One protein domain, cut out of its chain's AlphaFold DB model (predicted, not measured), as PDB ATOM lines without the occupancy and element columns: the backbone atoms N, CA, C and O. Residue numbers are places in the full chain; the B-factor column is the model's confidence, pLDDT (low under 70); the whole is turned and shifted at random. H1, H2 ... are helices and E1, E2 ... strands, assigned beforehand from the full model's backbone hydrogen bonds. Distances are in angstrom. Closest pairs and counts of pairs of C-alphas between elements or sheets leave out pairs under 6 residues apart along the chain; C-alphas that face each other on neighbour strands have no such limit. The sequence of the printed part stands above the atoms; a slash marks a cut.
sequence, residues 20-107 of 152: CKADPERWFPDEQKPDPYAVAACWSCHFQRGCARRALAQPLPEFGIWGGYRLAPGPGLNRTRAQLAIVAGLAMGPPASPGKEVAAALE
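This is residues 20 to 107 of the 152 residues of the protein "Transcription factor WhiB" of Mycobacterium xenopi (UniProt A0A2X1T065). A tiny two-stranded hairpin, E1 and E2, sits in the middle of the domain between two pairs of helices, with H2 and H3 packed together on one side and H1 on the other, where H4 packs on the outside of H1. Much of the rest is loop, including residues 20 to 35, away from the middle, and the long link from H3 to H4. The printed part has 88 residues, with four named helices and two named strands in the order H1, H2, E1, E2, H3, H4; the strands are antiparallel. The class is mostly helix, though under half of the residues are in named elements. The whole is compact and rounded, with a radius of gyration of the C-alphas of 12.0 A and spans of 27 by 26 by 25 A.

E1, residues 64 to 66, and E2, residues 69 to 71, form a hairpin, antiparallel at 134 degrees. N 64 and O 71 are 2.8 A apart, as are N 69 and O 66, both within hydrogen-bond range. The closest C-alphas of E1 and H2, residues 48 to 56, are those of Ala 52 and Trp 66, 6.2 A apart. Those of E2 and H3, residues 77 to 88, are Leu 71 and Leu 77, 6.4 A apart. H2 and H3 touch, closest at the C-alphas of Arg 49 and Ala 88, 4.8 A, with a steep tilt of 42 degrees, opposite ways. The closest C-alphas of E2 and H1, residues 36 to 43, are those of Tyr 69 and Val 39, 6.6 A apart. H1 touches H4, residues 100 to 107, closest at the C-alphas of Pro 36 and Val 102, 4.6 A, with a steep tilt of 59 degrees, the same way. H1 and H2 are close but not clearly touching, and about perpendicular at 76 degrees. H3 and H4 are apart. Every O i to N i+4 pair is within hydrogen-bond range in H2, H3 and H4; in H1, 3 of 4 are.

E1 and E2 have three residues each. H3, the longest helix, measures 16.0 A from C-alpha 77 at (15.962, -4.872, -20.887) to C-alpha 88. H2 measures 12.6 A and H1 11.1 A, H1 starting with C-alpha 36 at (6.967, -11.768, -6.590). H4 measures 10.7 A and ends with C-alpha 107 at (2.996, -22.506, -5.045).

The farthest C-alphas, those of Pro 59 and Glu 107, are 34.6 A apart. The printed part has no cut. The link from H3 to H4, 11 residues, is long. The mean pLDDT of the printed part is 88.0; residues 30 to 32 are under 70.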
ATOM      1  N   CYS A  20      -4.051  -7.759 -13.023       87.12
ATOM      2  CA  CYS A  20      -3.565  -6.381 -13.109       87.12
ATOM      3  C   CYS A  20      -4.628  -5.292 -13.212       87.12
ATOM      4  O   CYS A  20      -4.320  -4.118 -13.049       87.12
ATOM      5  N   LYS A  21      -5.886  -5.660 -13.461       85.62
ATOM      6  CA  LYS A  21      -6.995  -4.705 -13.463       85.62
ATOM      7  C   LYS A  21      -7.525  -4.442 -12.050       85.62
ATOM      8  O   LYS A  21      -8.111  -3.390 -11.830       85.62
ATOM      9  N   ALA A  22      -7.362  -5.391 -11.127       82.88
ATOM     10  CA  ALA A  22      -7.896  -5.283  -9.770       82.88
ATOM     11  C   ALA A  22      -7.070  -4.340  -8.879       82.88
ATOM     12  O   ALA A  22      -7.633  -3.688  -8.008       82.88
ATOM     13  N   ASP A  23      -5.763  -4.256  -9.120       82.00
ATOM     14  CA  ASP A  23      -4.822  -3.443  -8.348       82.00
ATOM     15  C   ASP A  23      -3.702  -2.959  -9.283       82.00
ATOM     16  O   ASP A  23      -2.751  -3.710  -9.482       82.00
ATOM     17  N   PRO A  24      -3.836  -1.790  -9.944       82.06
ATOM     18  CA  PRO A  24      -2.886  -1.332 -10.962       82.06
ATOM     19  C   PRO A  24      -1.513  -0.919 -10.420       82.06
ATOM     20  O   PRO A  24      -0.511  -1.183 -11.083       82.06
ATOM     21  N   GLU A  25      -1.447  -0.298  -9.239       83.62
ATOM     22  CA  GLU A  25      -0.204   0.265  -8.677       83.62
ATOM     23  C   GLU A  25       0.855  -0.819  -8.456       83.62
ATOM     24  O   GLU A  25       2.030  -0.652  -8.779       83.62
ATOM     25  N   ARG A  26       0.406  -2.002  -8.040       85.50
ATOM     26  CA  ARG A  26       1.239  -3.190  -7.852       85.50
ATOM     27  C   ARG A  26       2.020  -3.637  -9.099       85.50
ATOM     28  O   ARG A  26       3.029  -4.333  -8.977       85.50
ATOM     29  N   TRP A  27       1.578  -3.267 -10.303       85.94
ATOM     30  CA  TRP A  27       2.183  -3.703 -11.574       85.94
ATOM     31  C   TRP A  27       3.194  -2.712 -12.139       85.94
ATOM     32  O   TRP A  27       3.896  -3.049 -13.098       85.94
ATOM     33  N   PHE A  28       3.311  -1.536 -11.525       84.75
ATOM     34  CA  PHE A  28       4.251  -0.485 -11.895       84.75
ATOM     35  C   PHE A  28       5.122  -0.096 -10.690       84.75
ATOM     36  O   PHE A  28       5.068   1.044 -10.246       84.75
ATOM     37  N   PRO A  29       5.923  -1.032 -10.138       72.31
ATOM     38  CA  PRO A  29       6.773  -0.718  -8.999       72.31
ATOM     39  C   PRO A  29       7.892   0.248  -9.409       72.31
ATOM     40  O   PRO A  29       8.618  -0.013 -10.376       72.31
ATOM     41  N   ASP A  30       8.074   1.310  -8.624       68.31
ATOM     42  CA  ASP A  30       9.226   2.217  -8.730       68.31
ATOM     43  C   ASP A  30      10.544   1.499  -8.386       68.31
ATOM     44  O   ASP A  30      11.623   1.834  -8.881       68.31
ATOM     45  N   GLU A  31      10.462   0.448  -7.565       66.56
ATOM     46  CA  GLU A  31      11.605  -0.352  -7.145       66.56
ATOM     47  C   GLU A  31      12.160  -1.246  -8.270       66.56
ATOM     48  O   GLU A  31      11.461  -1.740  -9.164       66.56
ATOM     49  N   GLN A  32      13.473  -1.512  -8.218       68.88
ATOM     50  CA  GLN A  32      14.121  -2.429  -9.165       68.88
ATOM     51  C   GLN A  32      13.627  -3.874  -9.025       68.88
ATOM     52  O   GLN A  32      13.669  -4.630 -10.002       68.88
ATOM     53  N   LYS A  33      13.167  -4.258  -7.831       79.31
ATOM     54  CA  LYS A  33      12.690  -5.604  -7.530       79.31
ATOM     55  C   LYS A  33      11.159  -5.638  -7.647       79.31
ATOM     56  O   LYS A  33      10.489  -4.981  -6.860       79.31
ATOM     57  N   PRO A  34      10.589  -6.369  -8.622       83.00
ATOM     58  CA  PRO A  34       9.141  -6.486  -8.737       83.00
ATOM     59  C   PRO A  34       8.582  -7.352  -7.603       83.00
ATOM     60  O   PRO A  34       9.240  -8.300  -7.172       83.00
ATOM     61  N   ASP A  35       7.350  -7.073  -7.175       87.88
ATOM     62  CA  ASP A  35       6.640  -7.932  -6.226       87.88
ATOM     63  C   ASP A  35       6.498  -9.363  -6.795       87.88
ATOM     64  O   ASP A  35       5.925  -9.539  -7.882       87.88
ATOM     65  N   PRO A  36       6.997 -10.399  -6.092       89.31
ATOM     66  CA  PRO A  36       6.967 -11.768  -6.590       89.31
ATOM     67  C   PRO A  36       5.552 -12.289  -6.846       89.31
ATOM     68  O   PRO A  36       5.354 -13.065  -7.780       89.31
ATOM     69  N   TYR A  37       4.557 -11.834  -6.085       90.00
ATOM     70  CA  TYR A  37       3.166 -12.251  -6.260       90.00
ATOM     71  C   TYR A  37       2.511 -11.632  -7.499       90.00
ATOM     72  O   TYR A  37       1.749 -12.310  -8.190       90.00
ATOM     73  N   ALA A  38       2.829 -10.378  -7.825       90.31
ATOM     74  CA  ALA A  38       2.408  -9.764  -9.081       90.31
ATOM     75  C   ALA A  38       2.984 -10.535 -10.277       90.31
ATOM     76  O   ALA A  38       2.265 -10.915 -11.202       90.31
ATOM     77  N   VAL A  39       4.279 -10.860 -10.229       91.62
ATOM     78  CA  VAL A  39       4.909 -11.678 -11.268       91.62
ATOM     79  C   VAL A  39       4.242 -13.053 -11.353       91.62
ATOM     80  O   VAL A  39       3.866 -13.458 -12.449       91.62
ATOM     81  N   ALA A  40       4.037 -13.740 -10.228       91.62
ATOM     82  CA  ALA A  40       3.391 -15.051 -10.167       91.62
ATOM     83  C   ALA A  40       1.987 -15.039 -10.792       91.62
ATOM     84  O   ALA A  40       1.678 -15.871 -11.641       91.62
ATOM     85  N   ALA A  41       1.164 -14.038 -10.475       91.31
ATOM     86  CA  ALA A  41      -0.178 -13.902 -11.038       91.31
ATOM     87  C   ALA A  41      -0.190 -13.744 -12.575       91.31
ATOM     88  O   ALA A  41      -1.190 -14.054 -13.221       91.31
ATOM     89  N   CYS A  42       0.910 -13.304 -13.198       92.06
ATOM     90  CA  CYS A  42       1.034 -13.310 -14.657       92.06
ATOM     91  C   CYS A  42       1.192 -14.714 -15.259       92.06
ATOM     92  O   CYS A  42       0.746 -14.919 -16.386       92.06
ATOM     93  N   TRP A  43       1.811 -15.660 -14.550       89.25
ATOM     94  CA  TRP A  43       2.079 -17.015 -15.059       89.25
ATOM     95  C   TRP A  43       0.838 -17.912 -15.067       89.25
ATOM     96  O   TRP A  43       0.796 -18.884 -15.814       89.25
ATOM     97  N   SER A  44      -0.192 -17.565 -14.292       86.81
ATOM     98  CA  SER A  44      -1.515 -18.203 -14.328       86.81
ATOM     99  C   SER A  44      -2.561 -17.387 -15.103       86.81
ATOM    100  O   SER A  44      -3.719 -17.787 -15.214       86.81
ATOM    101  N   CYS A  45      -2.181 -16.235 -15.665       90.31
ATOM    102  CA  CYS A  45      -3.109 -15.343 -16.351       90.31
ATOM    103  C   CYS A  45      -3.413 -15.827 -17.777       90.31
ATOM    104  O   CYS A  45      -2.532 -15.867 -18.634       90.31
ATOM    105  N   HIS A  46      -4.691 -16.064 -18.085       91.00
ATOM    106  CA  HIS A  46      -5.153 -16.434 -19.434       91.00
ATOM    107  C   HIS A  46      -4.702 -15.446 -20.533       91.00
ATOM    108  O   HIS A  46      -4.499 -15.822 -21.686       91.00
ATOM    109  N   PHE A  47      -4.519 -14.165 -20.189       91.62
ATOM    110  CA  PHE A  47      -4.126 -13.119 -21.130       91.62
ATOM    111  C   PHE A  47      -2.595 -12.995 -21.313       91.62
ATOM    112  O   PHE A  47      -2.135 -12.136 -22.068       91.62
ATOM    113  N   GLN A  48      -1.772 -13.839 -20.677       93.50
ATOM    114  CA  GLN A  48      -0.306 -13.697 -20.639       93.50
ATOM    115  C   GLN A  48       0.333 -13.529 -22.030       93.50
ATOM    116  O   GLN A  48       1.086 -12.579 -22.259       93.50
ATOM    117  N   ARG A  49      -0.013 -14.390 -22.995       93.56
ATOM    118  CA  ARG A  49       0.525 -14.318 -24.366       93.56
ATOM    119  C   ARG A  49       0.142 -13.020 -25.081       93.56
ATOM    120  O   ARG A  49       0.968 -12.416 -25.764       93.56
ATOM    121  N   GLY A  50      -1.107 -12.580 -24.921       93.50
ATOM    122  CA  GLY A  50      -1.588 -11.306 -25.460       93.50
ATOM    123  C   GLY A  50      -0.887 -10.112 -24.810       93.50
ATOM    124  O   GLY A  50      -0.507  -9.167 -25.498       93.50
ATOM    125  N   CYS A  51      -0.645 -10.187 -23.500       93.44
ATOM    126  CA  CYS A  51       0.102  -9.193 -22.734       93.44
ATOM    127  C   CYS A  51       1.538  -9.051 -23.247       93.44
ATOM    128  O   CYS A  51       1.965  -7.940 -23.554       93.44
ATOM    129  N   ALA A  52       2.243 -10.168 -23.447       94.75
ATOM    130  CA  ALA A  52       3.611 -10.163 -23.961       94.75
ATOM    131  C   ALA A  52       3.710  -9.561 -25.372       94.75
ATOM    132  O   ALA A  52       4.623  -8.789 -25.653       94.75
ATOM    133  N   ARG A  53       2.733  -9.836 -26.249       94.88
ATOM    134  CA  ARG A  53       2.656  -9.195 -27.574       94.88
ATOM    135  C   ARG A  53       2.488  -7.683 -27.471       94.88
ATOM    136  O   ARG A  53       3.174  -6.957 -28.181       94.88
ATOM    137  N   ARG A  54       1.608  -7.209 -26.579       92.75
ATOM    138  CA  ARG A  54       1.416  -5.767 -26.345       92.75
ATOM    139  C   ARG A  54       2.675  -5.107 -25.792       92.75
ATOM    140  O   ARG A  54       3.021  -4.029 -26.250       92.75
ATOM    141  N   ALA A  55       3.399  -5.777 -24.898       93.44
ATOM    142  CA  ALA A  55       4.633  -5.250 -24.318       93.44
ATOM    143  C   ALA A  55       5.776  -5.073 -25.335       93.44
ATOM    144  O   ALA A  55       6.710  -4.304 -25.112       93.44
ATOM    145  N   LEU A  56       5.720  -5.806 -26.448       93.44
ATOM    146  CA  LEU A  56       6.705  -5.741 -27.526       93.44
ATOM    147  C   LEU A  56       6.272  -4.843 -28.693       93.44
ATOM    148  O   LEU A  56       7.117  -4.503 -29.522       93.44
ATOM    149  N   ALA A  57       4.988  -4.484 -28.772       90.81
ATOM    150  CA  ALA A  57       4.440  -3.640 -29.829       90.81
ATOM    151  C   ALA A  57       4.853  -2.173 -29.646       90.81
ATOM    152  O   ALA A  57       5.118  -1.734 -28.531       90.81
ATOM    153  N   GLN A  58       4.908  -1.415 -30.744       81.94
ATOM    154  CA  GLN A  58       5.150   0.027 -30.688       81.94
ATOM    155  C   GLN A  58       3.833   0.811 -30.517       81.94
ATOM    156  O   GLN A  58       2.834   0.421 -31.126       81.94
ATOM    157  N   PRO A  59       3.826   1.926 -29.758       82.81
ATOM    158  CA  PRO A  59       4.928   2.425 -28.930       82.81
ATOM    159  C   PRO A  59       5.196   1.500 -27.734       82.81
ATOM    160  O   PRO A  59       4.280   0.885 -27.193       82.81
ATOM    161  N   LEU A  60       6.469   1.383 -27.348       76.75
ATOM    162  CA  LEU A  60       6.868   0.510 -26.245       76.75
ATOM    163  C   LEU A  60       6.350   1.062 -24.913       76.75
ATOM    164  O   LEU A  60       6.454   2.270 -24.699       76.75
ATOM    165  N   PRO A  61       5.843   0.211 -24.006       79.69
ATOM    166  CA  PRO A  61       5.458   0.669 -22.680       79.69
ATOM    167  C   PRO A  61       6.687   1.119 -21.884       79.69
ATOM    168  O   PRO A  61       7.774   0.556 -22.028       79.69
ATOM    169  N   GLU A  62       6.492   2.129 -21.037       71.69
ATOM    170  CA  GLU A  62       7.575   2.818 -20.329       71.69
ATOM    171  C   GLU A  62       8.260   1.918 -19.289       71.69
ATOM    172  O   GLU A  62       9.486   1.790 -19.292       71.69
ATOM    173  N   PHE A  63       7.484   1.254 -18.424       86.12
ATOM    174  CA  PHE A  63       7.978   0.306 -17.422       86.12
ATOM    175  C   PHE A  63       6.840  -0.579 -16.870       86.12
ATOM    176  O   PHE A  63       5.681  -0.430 -17.259       86.12
ATOM    177  N   GLY A  64       7.162  -1.548 -16.009       90.44
ATOM    178  CA  GLY A  64       6.198  -2.362 -15.257       90.44
ATOM    179  C   GLY A  64       6.352  -3.872 -15.455       90.44
ATOM    180  O   GLY A  64       7.300  -4.349 -16.082       90.44
ATOM    181  N   ILE A  65       5.422  -4.647 -14.905       92.06
ATOM    182  CA  ILE A  65       5.391  -6.111 -15.018       92.06
ATOM    183  C   ILE A  65       4.486  -6.514 -16.186       92.06
ATOM    184  O   ILE A  65       3.280  -6.280 -16.178       92.06
ATOM    185  N   TRP A  66       5.066  -7.186 -17.176       93.12
ATOM    186  CA  TRP A  66       4.393  -7.628 -18.394       93.12
ATOM    187  C   TRP A  66       4.627  -9.117 -18.605       93.12
ATOM    188  O   TRP A  66       5.765  -9.573 -18.575       93.12
ATOM    189  N   GLY A  67       3.567  -9.900 -18.812       92.44
ATOM    190  CA  GLY A  67       3.683 -11.324 -19.163       92.44
ATOM    191  C   GLY A  67       4.528 -12.182 -18.205       92.44
ATOM    192  O   GLY A  67       5.002 -13.235 -18.621       92.44
ATOM    193  N   GLY A  68       4.729 -11.747 -16.956       92.56
ATOM    194  CA  GLY A  68       5.585 -12.419 -15.970       92.56
ATOM    195  C   GLY A  68       7.023 -11.896 -15.899       92.56
ATOM    196  O   GLY A  68       7.863 -12.529 -15.267       92.56
ATOM    197  N   TYR A  69       7.323 -10.751 -16.517       91.94
ATOM    198  CA  TYR A  69       8.657 -10.152 -16.527       91.94
ATOM    199  C   TYR A  69       8.617  -8.641 -16.293       91.94
ATOM    200  O   TYR A  69       7.762  -7.941 -16.830       91.94
ATOM    201  N   ARG A  70       9.584  -8.118 -15.530       90.06
ATOM    202  CA  ARG A  70       9.761  -6.672 -15.347       90.06
ATOM    203  C   ARG A  70      10.415  -6.063 -16.582       90.06
ATOM    204  O   ARG A  70      11.574  -6.354 -16.890       90.06
ATOM    205  N   LEU A  71       9.679  -5.197 -17.260       89.56
ATOM    206  CA  LEU A  71      10.174  -4.327 -18.311       89.56
ATOM    207  C   LEU A  71      10.530  -2.981 -17.677       89.56
ATOM    208  O   LEU A  71       9.676  -2.322 -17.102       89.56
ATOM    209  N   ALA A  72      11.795  -2.591 -17.744       87.69
ATOM    210  CA  ALA A  72      12.247  -1.274 -17.316       87.69
ATOM    211  C   ALA A  72      13.525  -0.911 -18.083       87.69
ATOM    212  O   ALA A  72      14.287  -1.822 -18.441       87.69
ATOM    213  N   PRO A  73      13.791   0.381 -18.329       85.62
ATOM    214  CA  PRO A  73      15.066   0.825 -18.873       85.62
ATOM    215  C   PRO A  73      16.236   0.376 -17.987       85.62
ATOM    216  O   PRO A  73      16.142   0.399 -16.761       85.62
ATOM    217  N   GLY A  74      17.345  -0.027 -18.610       84.06
ATOM    218  CA  GLY A  74      18.568  -0.403 -17.902       84.06
ATOM    219  C   GLY A  74      19.165  -1.749 -18.329       84.06
ATOM    220  O   GLY A  74      18.734  -2.359 -19.318       84.06
ATOM    221  N   PRO A  75      20.193  -2.219 -17.599       82.12
ATOM    222  CA  PRO A  75      20.863  -3.476 -17.897       82.12
ATOM    223  C   PRO A  75      19.881  -4.638 -17.724       82.12
ATOM    224  O   PRO A  75      19.306  -4.842 -16.660       82.12
ATOM    225  N   GLY A  76      19.672  -5.405 -18.795       85.94
ATOM    226  CA  GLY A  76      18.755  -6.548 -18.800       85.94
ATOM    227  C   GLY A  76      17.463  -6.343 -19.589       85.94
ATOM    228  O   GLY A  76      16.808  -7.341 -19.881       85.94
ATOM    229  N   LEU A  77      17.144  -5.124 -20.048       88.56
ATOM    230  CA  LEU A  77      15.962  -4.872 -20.887       88.56
ATOM    231  C   LEU A  77      15.909  -5.806 -22.108       88.56
ATOM    232  O   LEU A  77      14.884  -6.431 -22.370       88.56
ATOM    233  N   ASN A  78      17.028  -5.969 -22.821       92.06
ATOM    234  CA  ASN A  78      17.106  -6.863 -23.982       92.06
ATOM    235  C   ASN A  78      16.824  -8.325 -23.616       92.06
ATOM    236  O   ASN A  78      16.133  -9.027 -24.354       92.06
ATOM    237  N   ARG A  79      17.303  -8.775 -22.449       92.25
ATOM    238  CA  ARG A  79      17.032 -10.125 -21.944       92.25
ATOM    239  C   ARG A  79      15.547 -10.289 -21.632       92.25
ATOM    240  O   ARG A  79      14.957 -11.268 -22.074       92.25
ATOM    241  N   THR A  80      14.938  -9.327 -20.940       92.00
ATOM    242  CA  THR A  80      13.496  -9.313 -20.658       92.00
ATOM    243  C   THR A  80      12.679  -9.351 -21.949       92.00
ATOM    244  O   THR A  80      11.764 -10.161 -22.074       92.00
ATOM    245  N   ARG A  81      13.033  -8.540 -22.953       93.44
ATOM    246  CA  ARG A  81      12.353  -8.532 -24.258       93.44
ATOM    247  C   ARG A  81      12.462  -9.873 -24.979       93.44
ATOM    248  O   ARG A  81      11.482 -10.310 -25.573       93.44
ATOM    249  N   ALA A  82      13.609 -10.547 -24.894       94.69
ATOM    250  CA  ALA A  82      13.767 -11.892 -25.444       94.69
ATOM    251  C   ALA A  82      12.844 -12.907 -24.744       94.69
ATOM    252  O   ALA A  82      12.193 -13.701 -25.418       94.69
ATOM    253  N   GLN A  83      12.714 -12.838 -23.413       95.25
ATOM    254  CA  GLN A  83      11.768 -13.689 -22.678       95.25
ATOM    255  C   GLN A  83      10.315 -13.405 -23.072       95.25
ATOM    256  O   GLN A  83       9.546 -14.326 -23.342       95.25
ATOM    257  N   LEU A  84       9.949 -12.128 -23.197       94.69
ATOM    258  CA  LEU A  84       8.630 -11.727 -23.682       94.69
ATOM    259  C   LEU A  84       8.368 -12.222 -25.107       94.69
ATOM    260  O   LEU A  84       7.243 -12.608 -25.412       94.69
ATOM    261  N   ALA A  85       9.382 -12.250 -25.978       96.12
ATOM    262  CA  ALA A  85       9.235 -12.761 -27.339       96.12
ATOM    263  C   ALA A  85       8.934 -14.265 -27.340       96.12
ATOM    264  O   ALA A  85       8.085 -14.715 -28.110       96.12
ATOM    265  N   ILE A  86       9.558 -15.023 -26.435       96.19
ATOM    266  CA  ILE A  86       9.251 -16.439 -26.223       96.19
ATOM    267  C   ILE A  86       7.800 -16.602 -25.746       96.19
ATOM    268  O   ILE A  86       7.021 -17.306 -26.385       96.19
ATOM    269  N   VAL A  87       7.386 -15.881 -24.695       95.19
ATOM    270  CA  VAL A  87       6.005 -15.937 -24.166       95.19
ATOM    271  C   VAL A  87       4.965 -15.516 -25.211       95.19
ATOM    272  O   VAL A  87       3.891 -16.109 -25.311       95.19
ATOM    273  N   ALA A  88       5.273 -14.520 -26.042       95.25
ATOM    274  CA  ALA A  88       4.417 -14.082 -27.143       95.25
ATOM    275  C   ALA A  88       4.267 -15.149 -28.252       95.25
ATOM    276  O   ALA A  88       3.325 -15.086 -29.063       95.25
ATOM    277  N   GLY A  89       5.159 -16.144 -28.278       95.06
ATOM    278  CA  GLY A  89       5.314 -17.129 -29.344       95.06
ATOM    279  C   GLY A  89       5.920 -16.531 -30.615       95.06
ATOM    280  O   GLY A  89       5.540 -16.939 -31.706       95.06
ATOM    281  N   LEU A  90       6.772 -15.513 -30.467       95.06
ATOM    282  CA  LEU A  90       7.544 -14.875 -31.540       95.06
ATOM    283  C   LEU A  90       8.981 -15.416 -31.615       95.06
ATOM    284  O   LEU A  90       9.655 -15.223 -32.622       95.06
ATOM    285  N   ALA A  91       9.446 -16.088 -30.561       95.62
ATOM    286  CA  ALA A  91      10.731 -16.773 -30.495       95.62
ATOM    287  C   ALA A  91      10.550 -18.185 -29.917       95.62
ATOM    288  O   ALA A  91       9.598 -18.445 -29.179       95.62
ATOM    289  N   MET A  92      11.467 -19.092 -30.259       92.69
ATOM    290  CA  MET A  92      11.461 -20.481 -29.791       92.69
ATOM    291  C   MET A  92      12.296 -20.652 -28.518       92.69
ATOM    292  O   MET A  92      13.302 -19.970 -28.334       92.69
ATOM    293  N   GLY A  93      11.902 -21.613 -27.681       90.62
ATOM    294  CA  GLY A  93      12.599 -21.992 -26.450       90.62
ATOM    295  C   GLY A  93      11.695 -21.912 -25.218       90.62
ATOM    296  O   GLY A  93      10.597 -21.363 -25.299       90.62
ATOM    297  N   PRO A  94      12.113 -22.480 -24.076       88.44
ATOM    298  CA  PRO A  94      11.401 -22.282 -22.826       88.44
ATOM    299  C   PRO A  94      11.664 -20.863 -22.299       88.44
ATOM    300  O   PRO A  94      12.816 -20.413 -22.302       88.44
ATOM    301  N   PRO A  95      10.631 -20.146 -21.824       87.44
ATOM    302  CA  PRO A  95      10.850 -18.907 -21.099       87.44
ATOM    303  C   PRO A  95      11.621 -19.220 -19.811       87.44
ATOM    304  O   PRO A  95      11.404 -20.249 -19.167       87.44
ATOM    305  N   ALA A  96      12.550 -18.347 -19.437       87.81
ATOM    306  CA  ALA A  96      13.316 -18.495 -18.211       87.81
ATOM    307  C   ALA A  96      12.354 -18.522 -17.020       87.81
ATOM    308  O   ALA A  96      11.583 -17.574 -16.835       87.81
ATOM    309  N   SER A  97      12.423 -19.598 -16.229       75.94
ATOM    310  CA  SER A  97      11.658 -19.738 -14.990       75.94
ATOM    311  C   SER A  97      11.858 -18.500 -14.122       75.94
ATOM    312  O   SER A  97      12.980 -17.975 -14.054       75.94
ATOM    313  N   PRO A  98      10.807 -18.021 -13.443       74.62
ATOM    314  CA  PRO A  98      10.975 -16.897 -12.555       74.62
ATOM    315  C   PRO A  98      11.826 -17.323 -11.339       74.62
ATOM    316  O   PRO A  98      12.016 -18.515 -11.074       74.62
ATOM    317  N   GLY A  99      12.420 -16.346 -10.646       84.12
ATOM    318  CA  GLY A  99      13.317 -16.603  -9.513       84.12
ATOM    319  C   GLY A  99      12.623 -17.324  -8.349       84.12
ATOM    320  O   GLY A  99      11.397 -17.394  -8.299       84.12
ATOM    321  N   LYS A 100      13.410 -17.820  -7.381       88.31
ATOM    322  CA  LYS A 100      12.918 -18.639  -6.251       88.31
ATOM    323  C   LYS A 100      11.715 -18.030  -5.518       88.31
ATOM    324  O   LYS A 100      10.783 -18.744  -5.185       88.31
ATOM    325  N   GLU A 101      11.723 -16.716  -5.311       88.31
ATOM    326  CA  GLU A 101      10.643 -16.002  -4.616       88.31
ATOM    327  C   GLU A 101       9.313 -16.043  -5.381       88.31
ATOM    328  O   GLU A 101       8.254 -16.180  -4.781       88.31
ATOM    329  N   VAL A 102       9.360 -15.969  -6.712       87.44
ATOM    330  CA  VAL A 102       8.160 -16.060  -7.556       87.44
ATOM    331  C   VAL A 102       7.665 -17.500  -7.635       87.44
ATOM    332  O   VAL A 102       6.462 -17.720  -7.675       87.44
ATOM    333  N   ALA A 103       8.576 -18.478  -7.656       87.19
ATOM    334  CA  ALA A 103       8.204 -19.890  -7.610       87.19
ATOM    335  C   ALA A 103       7.451 -20.220  -6.309       87.19
ATOM    336  O   ALA A 103       6.376 -20.803  -6.370       87.19
ATOM    337  N   ALA A 104       7.944 -19.738  -5.164       89.50
ATOM    338  CA  ALA A 104       7.237 -19.858  -3.890       89.50
ATOM    339  C   ALA A 104       5.862 -19.163  -3.929       89.50
ATOM    340  O   ALA A 104       4.855 -19.760  -3.566       89.50
ATOM    341  N   ALA A 105       5.786 -17.939  -4.465       89.06
ATOM    342  CA  ALA A 105       4.508 -17.238  -4.612       89.06
ATOM    343  C   ALA A 105       3.519 -17.975  -5.541       89.06
ATOM    344  O   ALA A 105       2.310 -17.914  -5.325       89.06
ATOM    345  N   LEU A 106       4.006 -18.673  -6.572       87.50
ATOM    346  CA  LEU A 106       3.178 -19.512  -7.440       87.50
ATOM    347  C   LEU A 106       2.606 -20.717  -6.696       87.50
ATOM    348  O   LEU A 106       1.421 -21.007  -6.848       87.50
ATOM    349  N   GLU A 107       3.425 -21.390  -5.892       88.44
ATOM    350  CA  GLU A 107       2.996 -22.506  -5.045       88.44
ATOM    351  C   GLU A 107       1.948 -22.047  -4.022       88.44
ATOM    352  O   GLU A 107       0.884 -22.657  -3.916       88.44
TER     353      GLU A 107